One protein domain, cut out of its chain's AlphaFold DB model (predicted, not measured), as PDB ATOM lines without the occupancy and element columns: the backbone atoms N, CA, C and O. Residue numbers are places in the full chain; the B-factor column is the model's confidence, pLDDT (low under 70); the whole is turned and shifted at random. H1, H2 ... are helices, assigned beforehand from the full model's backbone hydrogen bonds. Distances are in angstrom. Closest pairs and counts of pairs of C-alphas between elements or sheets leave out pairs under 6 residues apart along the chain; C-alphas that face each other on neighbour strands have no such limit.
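Overview. This is residues 76 to 141 of the 147 residues of an uncharacterized protein of Microbulbifer sp. THAF38 (UniProt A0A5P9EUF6). Three helices, H1, H3 and H4, are gathered in a triangle and run the same way at tilts of 36 to 40 degrees, with few close contacts between them; the short H2 turns off from the last residues of H1, about perpendicular to it. The links, residues 97 to 106 and residues 117 to 128, fold back to the end of the triangle where H3 and H4 begin. The printed part has 66 residues with four named helices, H1 H2 H3 H4 along the chain, and no named strand, and its class is all helix. The whole is compact, with a radius of gyration of the C-alphas of 10.8 A, and rounded, spanning 28 by 24 by 24 A.

Arrangement. The longest helix is H1, residues 76 to 88. It touches H4, residues 129 to 140, at a steep tilt of 38 degrees, and they run the same way. H1 touches H4 with residues 81 to 85 alone, and H4 touches H1 with residues 136 to 139 alone; the closest C-alphas of the two, those of Gln 84 and Leu 139, are 7.0 A apart. H1 also only just touches H3, residues 107 to 116, with 3 pairs of C-alphas within 8 A and with residues 82 to 85 of H1 alone. The closest C-alphas of H1 and H3, those of Val 85 and Leu 116, are 7.0 A apart, and the two run the same way at a steep tilt of 40 degrees. H3 and H4 are close but not clearly touching, the closest C-alphas, those of Thr 114 and Ile 135, being 7.6 A apart; they run the same way at 36 degrees, only just a steep tilt. H2, residues 90 to 96, is close to H1 but not clearly touching, at 86 degrees, about perpendicular, with the closest C-alphas, those of Met 86 and Leu 93, 6.9 A apart. H2 is also close to H3 but not clearly touching, the closest C-alphas being those of Leu 93 and Leu 116 at 7.4 A; they run opposite ways at a steep tilt of 57 degrees. H2 and H4 are apart. In H1, H2, H3 and H4 every O i to N i+4 pair is within hydrogen-bond range.

Along the chain. H1 begins at C-alpha 76, (-156.551, 195.210, 176.785), and measures 18.6 A from first to last C-alpha. H2 measures 10.2 A and H3 14.3 A, with C-alpha 107 at (-153.080, 186.316, 191.298). H4 measures 16.0 A and ends at C-alpha 140, (-171.206, 188.511, 177.507).

Size, cuts and confidence. The two C-alphas farthest apart, those of Glu 95 and Pro 129, are 29.1 A apart. The printed part has no cut. The link from H1 to H2 is tight, that from H2 to H3 is short, and that from H3 to H4 is long, with 12 residues. Mean pLDDT of the printed part is 80.8; residues 90 to 91, 119 to 120, 122 and 141 are under 70.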
ATOM      1  N   GLY A  76    -155.347 194.422 177.072       84.06
ATOM      2  CA  GLY A  76    -156.551 195.210 176.785       84.06
ATOM      3  C   GLY A  76    -157.851 194.485 177.149       84.06
ATOM      4  O   GLY A  76    -158.792 195.105 177.650       84.06
ATOM      5  N   TRP A  77    -157.891 193.161 176.975       86.12
ATOM      6  CA  TRP A  77    -159.017 192.336 177.403       86.12
ATOM      7  C   TRP A  77    -159.164 192.320 178.933       86.12
ATOM      8  O   TRP A  77    -160.279 192.466 179.432       86.12
ATOM      9  N   PHE A  78    -158.069 192.243 179.698       86.12
ATOM     10  CA  PHE A  78    -158.144 192.288 181.165       86.12
ATOM     11  C   PHE A  78    -158.698 193.623 181.683       86.12
ATOM     12  O   PHE A  78    -159.533 193.643 182.590       86.12
ATOM     13  N   THR A  79    -158.316 194.743 181.062       85.81
ATOM     14  CA  THR A  79    -158.902 196.057 181.372       85.81
ATOM     15  C   THR A  79    -160.394 196.112 181.036       85.81
ATOM     16  O   THR A  79    -161.178 196.724 181.765       85.81
ATOM     17  N   TRP A  80    -160.826 195.475 179.942       86.88
ATOM     18  CA  TRP A  80    -162.250 195.351 179.622       86.88
ATOM     19  C   TRP A  80    -163.005 194.533 180.678       86.88
ATOM     20  O   TRP A  80    -164.045 194.992 181.149       86.88
ATOM     21  N   VAL A  81    -162.458 193.392 181.108       87.44
ATOM     22  CA  VAL A  81    -163.042 192.558 182.171       87.44
ATOM     23  C   VAL A  81    -163.214 193.347 183.455       87.44
ATOM     24  O   VAL A  81    -164.296 193.331 184.031       87.44
ATOM     25  N   GLN A  82    -162.182 194.077 183.885       86.06
ATOM     26  CA  GLN A  82    -162.268 194.888 185.093       86.06
ATOM     27  C   GLN A  82    -163.414 195.900 185.008       86.06
ATOM     28  O   GLN A  82    -164.202 196.004 185.941       86.06
ATOM     29  N   ARG A  83    -163.550 196.607 183.880       84.62
ATOM     30  CA  ARG A  83    -164.650 197.564 183.692       84.62
ATOM     31  C   ARG A  83    -166.016 196.892 183.705       84.62
ATOM     32  O   ARG A  83    -166.942 197.449 184.281       84.62
ATOM     33  N   GLN A  84    -166.146 195.715 183.098       86.12
ATOM     34  CA  GLN A  84    -167.407 194.976 183.114       86.12
ATOM     35  C   GLN A  84    -167.772 194.465 184.503       86.12
ATOM     36  O   GLN A  84    -168.918 194.597 184.915       86.12
ATOM     37  N   VAL A  85    -166.802 193.935 185.245       83.88
ATOM     38  CA  VAL A  85    -167.029 193.466 186.614       83.88
ATOM     39  C   VAL A  85    -167.403 194.626 187.530       83.88
ATOM     40  O   VAL A  85    -168.360 194.501 188.283       83.88
ATOM     41  N   MET A  86    -166.733 195.774 187.417       81.38
ATOM     42  CA  MET A  86    -167.129 196.973 188.160       81.38
ATOM     43  C   MET A  86    -168.532 197.455 187.769       81.38
ATOM     44  O   MET A  86    -169.308 197.806 188.642       81.38
ATOM     45  N   ALA A  87    -168.889 197.420 186.482       81.88
ATOM     46  CA  ALA A  87    -170.208 197.853 186.024       81.88
ATOM     47  C   ALA A  87    -171.353 196.913 186.448       81.88
ATOM     48  O   ALA A  87    -172.460 197.388 186.684       81.88
ATOM     49  N   GLN A  88    -171.114 195.599 186.514       74.12
ATOM     50  CA  GLN A  88    -172.152 194.618 186.860       74.12
ATOM     51  C   GLN A  88    -172.250 194.322 188.356       74.12
ATOM     52  O   GLN A  88    -173.338 194.013 188.828       74.12
ATOM     53  N   GLN A  89    -171.141 194.412 189.090       73.19
ATOM     54  CA  GLN A  89    -171.058 194.012 190.496       73.19
ATOM     55  C   GLN A  89    -170.796 195.196 191.434       73.19
ATOM     56  O   GLN A  89    -170.278 194.986 192.520       73.19
ATOM     57  N   ASP A  90    -171.115 196.437 191.049       61.47
ATOM     58  CA  ASP A  90    -170.749 197.652 191.808       61.47
ATOM     59  C   ASP A  90    -171.154 197.595 193.304       61.47
ATOM     60  O   ASP A  90    -170.403 198.046 194.170       61.47
ATOM     61  N   GLY A  91    -172.287 196.948 193.621       65.62
ATOM     62  CA  GLY A  91    -172.745 196.702 194.996       65.62
ATOM     63  C   GLY A  91    -171.865 195.713 195.770       65.62
ATOM     64  O   GLY A  91    -171.231 196.086 196.757       65.62
ATOM     65  N   ASP A  92    -171.778 194.467 195.298       72.75
ATOM     66  CA  ASP A  92    -170.969 193.397 195.904       72.75
ATOM     67  C   ASP A  92    -169.461 193.695 195.897       72.75
ATOM     68  O   ASP A  92    -168.717 193.305 196.800       72.75
ATOM     69  N   LEU A  93    -168.984 194.422 194.888       73.19
ATOM     70  CA  LEU A  93    -167.586 194.803 194.733       73.19
ATOM     71  C   LEU A  93    -167.158 195.788 195.816       73.19
ATOM     72  O   LEU A  93    -166.057 195.658 196.342       73.19
ATOM     73  N   LYS A  94    -168.013 196.744 196.188       74.94
ATOM     74  CA  LYS A  94    -167.701 197.706 197.249       74.94
ATOM     75  C   LYS A  94    -167.736 197.077 198.642       74.94
ATOM     76  O   LYS A  94    -167.017 197.540 199.526       74.94
ATOM     77  N   GLU A  95    -168.532 196.026 198.824       78.56
ATOM     78  CA  GLU A  95    -168.604 195.270 200.076       78.56
ATOM     79  C   GLU A  95    -167.404 194.322 200.243       78.56
ATOM     80  O   GLU A  95    -166.758 194.317 201.290       78.56
ATOM     81  N   MET A  96    -167.045 193.571 199.196       77.75
ATOM     82  CA  MET A  96    -165.934 192.613 199.248       77.75
ATOM     83  C   MET A  96    -164.553 193.247 199.026       77.75
ATOM     84  O   MET A  96    -163.558 192.759 199.563       77.75
ATOM     85  N   TYR A  97    -164.473 194.326 198.244       82.31
ATOM     86  CA  TYR A  97    -163.231 195.003 197.859       82.31
ATOM     87  C   TYR A  97    -163.333 196.523 198.095       82.31
ATOM     88  O   TYR A  97    -163.311 197.309 197.143       82.31
ATOM     89  N   PRO A  98    -163.393 196.980 199.362       77.00
ATOM     90  CA  PRO A  98    -163.571 198.399 199.699       77.00
ATOM     91  C   PRO A  98    -162.397 199.288 199.256       77.00
ATOM     92  O   PRO A  98    -162.584 200.475 198.992       77.00
ATOM     93  N   SER A  99    -161.198 198.714 199.134       82.88
ATOM     94  CA  SER A  99    -160.000 199.387 198.606       82.88
ATOM     95  C   SER A  99    -159.911 199.355 197.073       82.88
ATOM     96  O   SER A  99    -158.943 199.858 196.506       82.88
ATOM     97  N   GLY A 100    -160.905 198.767 196.399       77.88
ATOM     98  CA  GLY A 100    -160.899 198.495 194.966       77.88
ATOM     99  C   GLY A 100    -160.311 197.129 194.606       77.88
ATOM    100  O   GLY A 100    -159.807 196.390 195.453       77.88
ATOM    101  N   LEU A 101    -160.405 196.784 193.318       81.69
ATOM    102  CA  LEU A 101    -159.858 195.532 192.795       81.69
ATOM    103  C   LEU A 101    -158.320 195.520 192.857       81.69
ATOM    104  O   LEU A 101    -157.694 196.561 192.629       81.69
ATOM    105  N   PRO A 102    -157.703 194.345 193.083       85.19
ATOM    106  CA  PRO A 102    -156.254 194.192 193.025       85.19
ATOM    107  C   PRO A 102    -155.676 194.563 191.644       85.19
ATOM    108  O   PRO A 102    -156.415 194.643 190.659       85.19
ATOM    109  N   PRO A 103    -154.347 194.746 191.529       85.69
ATOM    110  CA  PRO A 103    -153.693 195.068 190.262       85.69
ATOM    111  C   PRO A 103    -154.026 194.058 189.158       85.69
ATOM    112  O   PRO A 103    -153.910 192.849 189.368       85.69
ATOM    113  N   VAL A 104    -154.397 194.544 187.972       84.56
ATOM    114  CA  VAL A 104    -154.759 193.696 186.825       84.56
ATOM    115  C   VAL A 104    -153.662 192.685 186.515       84.56
ATOM    116  O   VAL A 104    -152.495 193.047 186.384       84.56
ATOM    117  N   GLY A 105    -154.043 191.416 186.372       79.88
ATOM    118  CA  GLY A 105    -153.107 190.331 186.077       79.88
ATOM    119  C   GLY A 105    -152.332 189.802 187.289       79.88
ATOM    120  O   GLY A 105    -151.525 188.889 187.135       79.88
ATOM    121  N   SER A 106    -152.579 190.322 188.494       85.25
ATOM    122  CA  SER A 106    -152.119 189.683 189.733       85.25
ATOM    123  C   SER A 106    -152.941 188.431 190.053       85.25
ATOM    124  O   SER A 106    -154.096 188.303 189.641       85.25
ATOM    125  N   ALA A 107    -152.367 187.507 190.830       85.94
ATOM    126  CA  ALA A 107    -153.080 186.316 191.298       85.94
ATOM    127  C   ALA A 107    -154.366 186.678 192.066       85.94
ATOM    128  O   ALA A 107    -155.413 186.075 191.837       85.94
ATOM    129  N   GLU A 108    -154.296 187.709 192.911       85.50
ATOM    130  CA  GLU A 108    -155.441 188.218 193.672       85.50
ATOM    131  C   GLU A 108    -156.515 188.819 192.766       85.50
ATOM    132  O   GLU A 108    -157.705 188.639 193.015       85.50
ATOM    133  N   TRP A 109    -156.121 189.488 191.678       88.81
ATOM    134  CA  TRP A 109    -157.071 189.993 190.692       88.81
ATOM    135  C   TRP A 109    -157.819 188.851 190.015       88.81
ATOM    136  O   TRP A 109    -159.043 188.893 189.929       88.81
ATOM    137  N   PHE A 110    -157.125 187.798 189.582       87.62
ATOM    138  CA  PHE A 110    -157.804 186.662 188.963       87.62
ATOM    139  C   PHE A 110    -158.771 185.957 189.923       87.62
ATOM    140  O   PHE A 110    -159.861 185.567 189.501       87.62
ATOM    141  N   ASP A 111    -158.396 185.806 191.196       85.62
ATOM    142  CA  ASP A 111    -159.272 185.249 192.232       85.62
ATOM    143  C   ASP A 111    -160.508 186.133 192.448       85.62
ATOM    144  O   ASP A 111    -161.637 185.638 192.420       85.62
ATOM    145  N   ALA A 112    -160.312 187.451 192.538       87.12
ATOM    146  CA  ALA A 112    -161.393 188.420 192.670       87.12
ATOM    147  C   ALA A 112    -162.365 188.363 191.489       87.12
ATOM    148  O   ALA A 112    -163.570 188.225 191.686       87.12
ATOM    149  N   ILE A 113    -161.859 188.395 190.252       86.88
ATOM    150  CA  ILE A 113    -162.695 188.287 189.051       86.88
ATOM    151  C   ILE A 113    -163.434 186.945 189.021       86.88
ATOM    152  O   ILE A 113    -164.616 186.912 188.688       86.88
ATOM    153  N   THR A 114    -162.780 185.845 189.396       86.31
ATOM    154  CA  THR A 114    -163.397 184.506 189.437       86.31
ATOM    155  C   THR A 114    -164.557 184.447 190.434       86.31
ATOM    156  O   THR A 114    -165.627 183.926 190.111       86.31
ATOM    157  N   LYS A 115    -164.379 185.029 191.625       83.25
ATOM    158  CA  LYS A 115    -165.431 185.140 192.644       83.25
ATOM    159  C   LYS A 115    -166.578 186.033 192.175       83.25
ATOM    160  O   LYS A 115    -167.729 185.610 192.205       83.25
ATOM    161  N   LEU A 116    -166.261 187.225 191.676       82.94
ATOM    162  CA  LEU A 116    -167.241 188.231 191.256       82.94
ATOM    163  C   LEU A 116    -168.025 187.827 190.005       82.94
ATOM    164  O   LEU A 116    -169.175 188.208 189.848       82.94
ATOM    165  N   THR A 117    -167.451 187.028 189.110       82.62
ATOM    166  CA  THR A 117    -168.179 186.480 187.949       82.62
ATOM    167  C   THR A 117    -168.924 185.179 188.268       82.62
ATOM    168  O   THR A 117    -169.406 184.490 187.363       82.62
ATOM    169  N   GLY A 118    -169.039 184.838 189.556       72.19
ATOM    170  CA  GLY A 118    -169.963 183.829 190.052       72.19
ATOM    171  C   GLY A 118    -169.568 182.401 189.708       72.19
ATOM    172  O   GLY A 118    -170.423 181.612 189.296       72.19
ATOM    173  N   GLY A 119    -168.292 182.003 189.786       64.06
ATOM    174  CA  GLY A 119    -168.056 180.570 189.638       64.06
ATOM    175  C   GLY A 119    -166.711 179.973 189.960       64.06
ATOM    176  O   GLY A 119    -165.643 180.530 189.747       64.06
ATOM    177  N   ASN A 120    -166.853 178.722 190.384       63.12
ATOM    178  CA  ASN A 120    -165.847 177.703 190.584       63.12
ATOM    179  C   ASN A 120    -165.058 177.446 189.285       63.12
ATOM    180  O   ASN A 120    -165.366 176.545 188.507       63.12
ATOM    181  N   LEU A 121    -164.041 178.270 189.048       70.31
ATOM    182  CA  LEU A 121    -162.974 178.017 188.081       70.31
ATOM    183  C   LEU A 121    -161.768 177.367 188.778       70.31
ATOM    184  O   LEU A 121    -160.652 177.489 188.296       70.31
ATOM    185  N   ALA A 122    -161.975 176.667 189.904       66.69
ATOM    186  CA  ALA A 122    -160.886 176.131 190.727       66.69
ATOM    187  C   ALA A 122    -159.987 175.133 189.972       66.69
ATOM    188  O   ALA A 122    -158.823 174.967 190.320       66.69
ATOM    189  N   ASN A 123    -160.516 174.504 188.916       74.00
ATOM    190  CA  ASN A 123    -159.777 173.576 188.057       74.00
ATOM    191  C   ASN A 123    -159.172 174.235 186.806       74.00
ATOM    192  O   ASN A 123    -158.517 173.556 186.020       74.00
ATOM    193  N   VAL A 124    -159.395 175.535 186.590       79.31
ATOM    194  CA  VAL A 124    -158.891 176.264 185.422       79.31
ATOM    195  C   VAL A 124    -157.799 177.222 185.873       79.31
ATOM    196  O   VAL A 124    -158.006 178.048 186.761       79.31
ATOM    197  N   LYS A 125    -156.620 177.129 185.250       83.12
ATOM    198  CA  LYS A 125    -155.490 177.988 185.605       83.12
ATOM    199  C   LYS A 125    -155.848 179.470 185.378       83.12
ATOM    200  O   LYS A 125    -156.185 179.835 184.252       83.12
ATOM    201  N   PRO A 126    -155.713 180.339 186.393       82.31
ATOM    202  CA  PRO A 126    -155.932 181.774 186.250       82.31
ATOM    203  C   PRO A 126    -155.111 182.381 185.107       82.31
ATOM    204  O   PRO A 126    -153.919 182.095 184.979       82.31
ATOM    205  N   GLY A 127    -155.750 183.196 184.265       77.88
ATOM    206  CA  GLY A 127    -155.099 183.829 183.113       77.88
ATOM    207  C   GLY A 127    -154.777 182.886 181.948       77.88
ATOM    208  O   GLY A 127    -154.141 183.314 180.987       77.88
ATOM    209  N   SER A 128    -155.206 181.619 182.000       83.19
ATOM    210  CA  SER A 128    -155.167 180.737 180.833       83.19
ATOM    211  C   SER A 128    -156.224 181.157 179.801       83.19
ATOM    212  O   SER A 128    -157.241 181.758 180.167       83.19
ATOM    213  N   PRO A 129    -156.043 180.810 178.514       84.25
ATOM    214  CA  PRO A 129    -157.065 181.050 177.492       84.25
ATOM    215  C   PRO A 129    -158.423 180.445 177.871       84.25
ATOM    216  O   PRO A 129    -159.459 181.057 177.626       84.25
ATOM    217  N   GLU A 130    -158.428 179.288 178.535       84.88
ATOM    218  CA  GLU A 130    -159.643 178.632 179.035       84.88
ATOM    219  C   GLU A 130    -160.335 179.463 180.123       84.88
ATOM    220  O   GLU A 130    -161.558 179.616 180.104       84.88
ATOM    221  N   TRP A 131    -159.559 180.051 181.041       87.44
ATOM    222  CA  TRP A 131    -160.086 180.944 182.073       87.44
ATOM    223  C   TRP A 131    -160.705 182.190 181.441       87.44
ATOM    224  O   TRP A 131    -161.855 182.524 181.723       87.44
ATOM    225  N   CYS A 132    -159.992 182.848 180.527       86.75
ATOM    226  CA  CYS A 132    -160.499 184.057 179.887       86.75
ATOM    227  C   CYS A 132    -161.747 183.789 179.039       86.75
ATOM    228  O   CYS A 132    -162.686 184.583 179.065       86.75
ATOM    229  N   LEU A 133    -161.814 182.652 178.342       85.56
ATOM    230  CA  LEU A 133    -163.019 182.219 177.632       85.56
ATOM    231  C   LEU A 133    -164.204 182.035 178.586       85.56
ATOM    232  O   LEU A 133    -165.308 182.502 178.298       85.56
ATOM    233  N   ALA A 134    -163.981 181.391 179.735       85.88
ATOM    234  CA  ALA A 134    -165.022 181.172 180.732       85.88
ATOM    235  C   ALA A 134    -165.563 182.495 181.298       85.88
ATOM    236  O   ALA A 134    -166.778 182.667 181.406       85.88
ATOM    237  N   ILE A 135    -164.677 183.446 181.601       86.00
ATOM    238  CA  ILE A 135    -165.039 184.790 182.068       86.00
ATOM    239  C   ILE A 135    -165.773 185.576 180.982       86.00
ATOM    240  O   ILE A 135    -166.834 186.142 181.242       86.00
ATOM    241  N   GLN A 136    -165.265 185.577 179.749       85.19
ATOM    242  CA  GLN A 136    -165.900 186.274 178.633       85.19
ATOM    243  C   GLN A 136    -167.316 185.761 178.390       85.19
ATOM    244  O   GLN A 136    -168.222 186.566 178.183       85.19
ATOM    245  N   LYS A 137    -167.527 184.440 178.443       84.06
ATOM    246  CA  LYS A 137    -168.853 183.839 178.270       84.06
ATOM    247  C   LYS A 137    -169.848 184.367 179.304       84.06
ATOM    248  O   LYS A 137    -170.963 184.716 178.925       84.06
ATOM    249  N   ARG A 138    -169.422 184.468 180.567       81.69
ATOM    250  CA  ARG A 138    -170.232 184.975 181.687       81.69
ATOM    251  C   ARG A 138    -170.544 186.462 181.535       81.69
ATOM    252  O   ARG A 138    -171.697 186.854 181.620       81.69
ATOM    253  N   LEU A 139    -169.535 187.274 181.225       80.25
ATOM    254  CA  LEU A 139    -169.704 188.723 181.062       80.25
ATOM    255  C   LEU A 139    -170.499 189.103 179.805       80.25
ATOM    256  O   LEU A 139    -171.154 190.141 179.794       80.25
ATOM    257  N   SER A 140    -170.456 188.278 178.754       78.25
ATOM    258  CA  SER A 140    -171.206 188.511 177.507       78.25
ATOM    259  C   SER A 140    -172.676 188.090 177.600       78.25
ATOM    260  O   SER A 140    -173.480 188.556 176.800       78.25
ATOM    261  N   HIS A 141    -173.035 187.232 178.563       66.69
ATOM    262  CA  HIS A 141    -174.408 186.765 178.786       66.69
ATOM    263  C   HIS A 141    -174.814 186.936 180.259       66.69
ATOM    264  O   HIS A 141    -175.039 185.945 180.954       66.69
TER     265      HIS A 141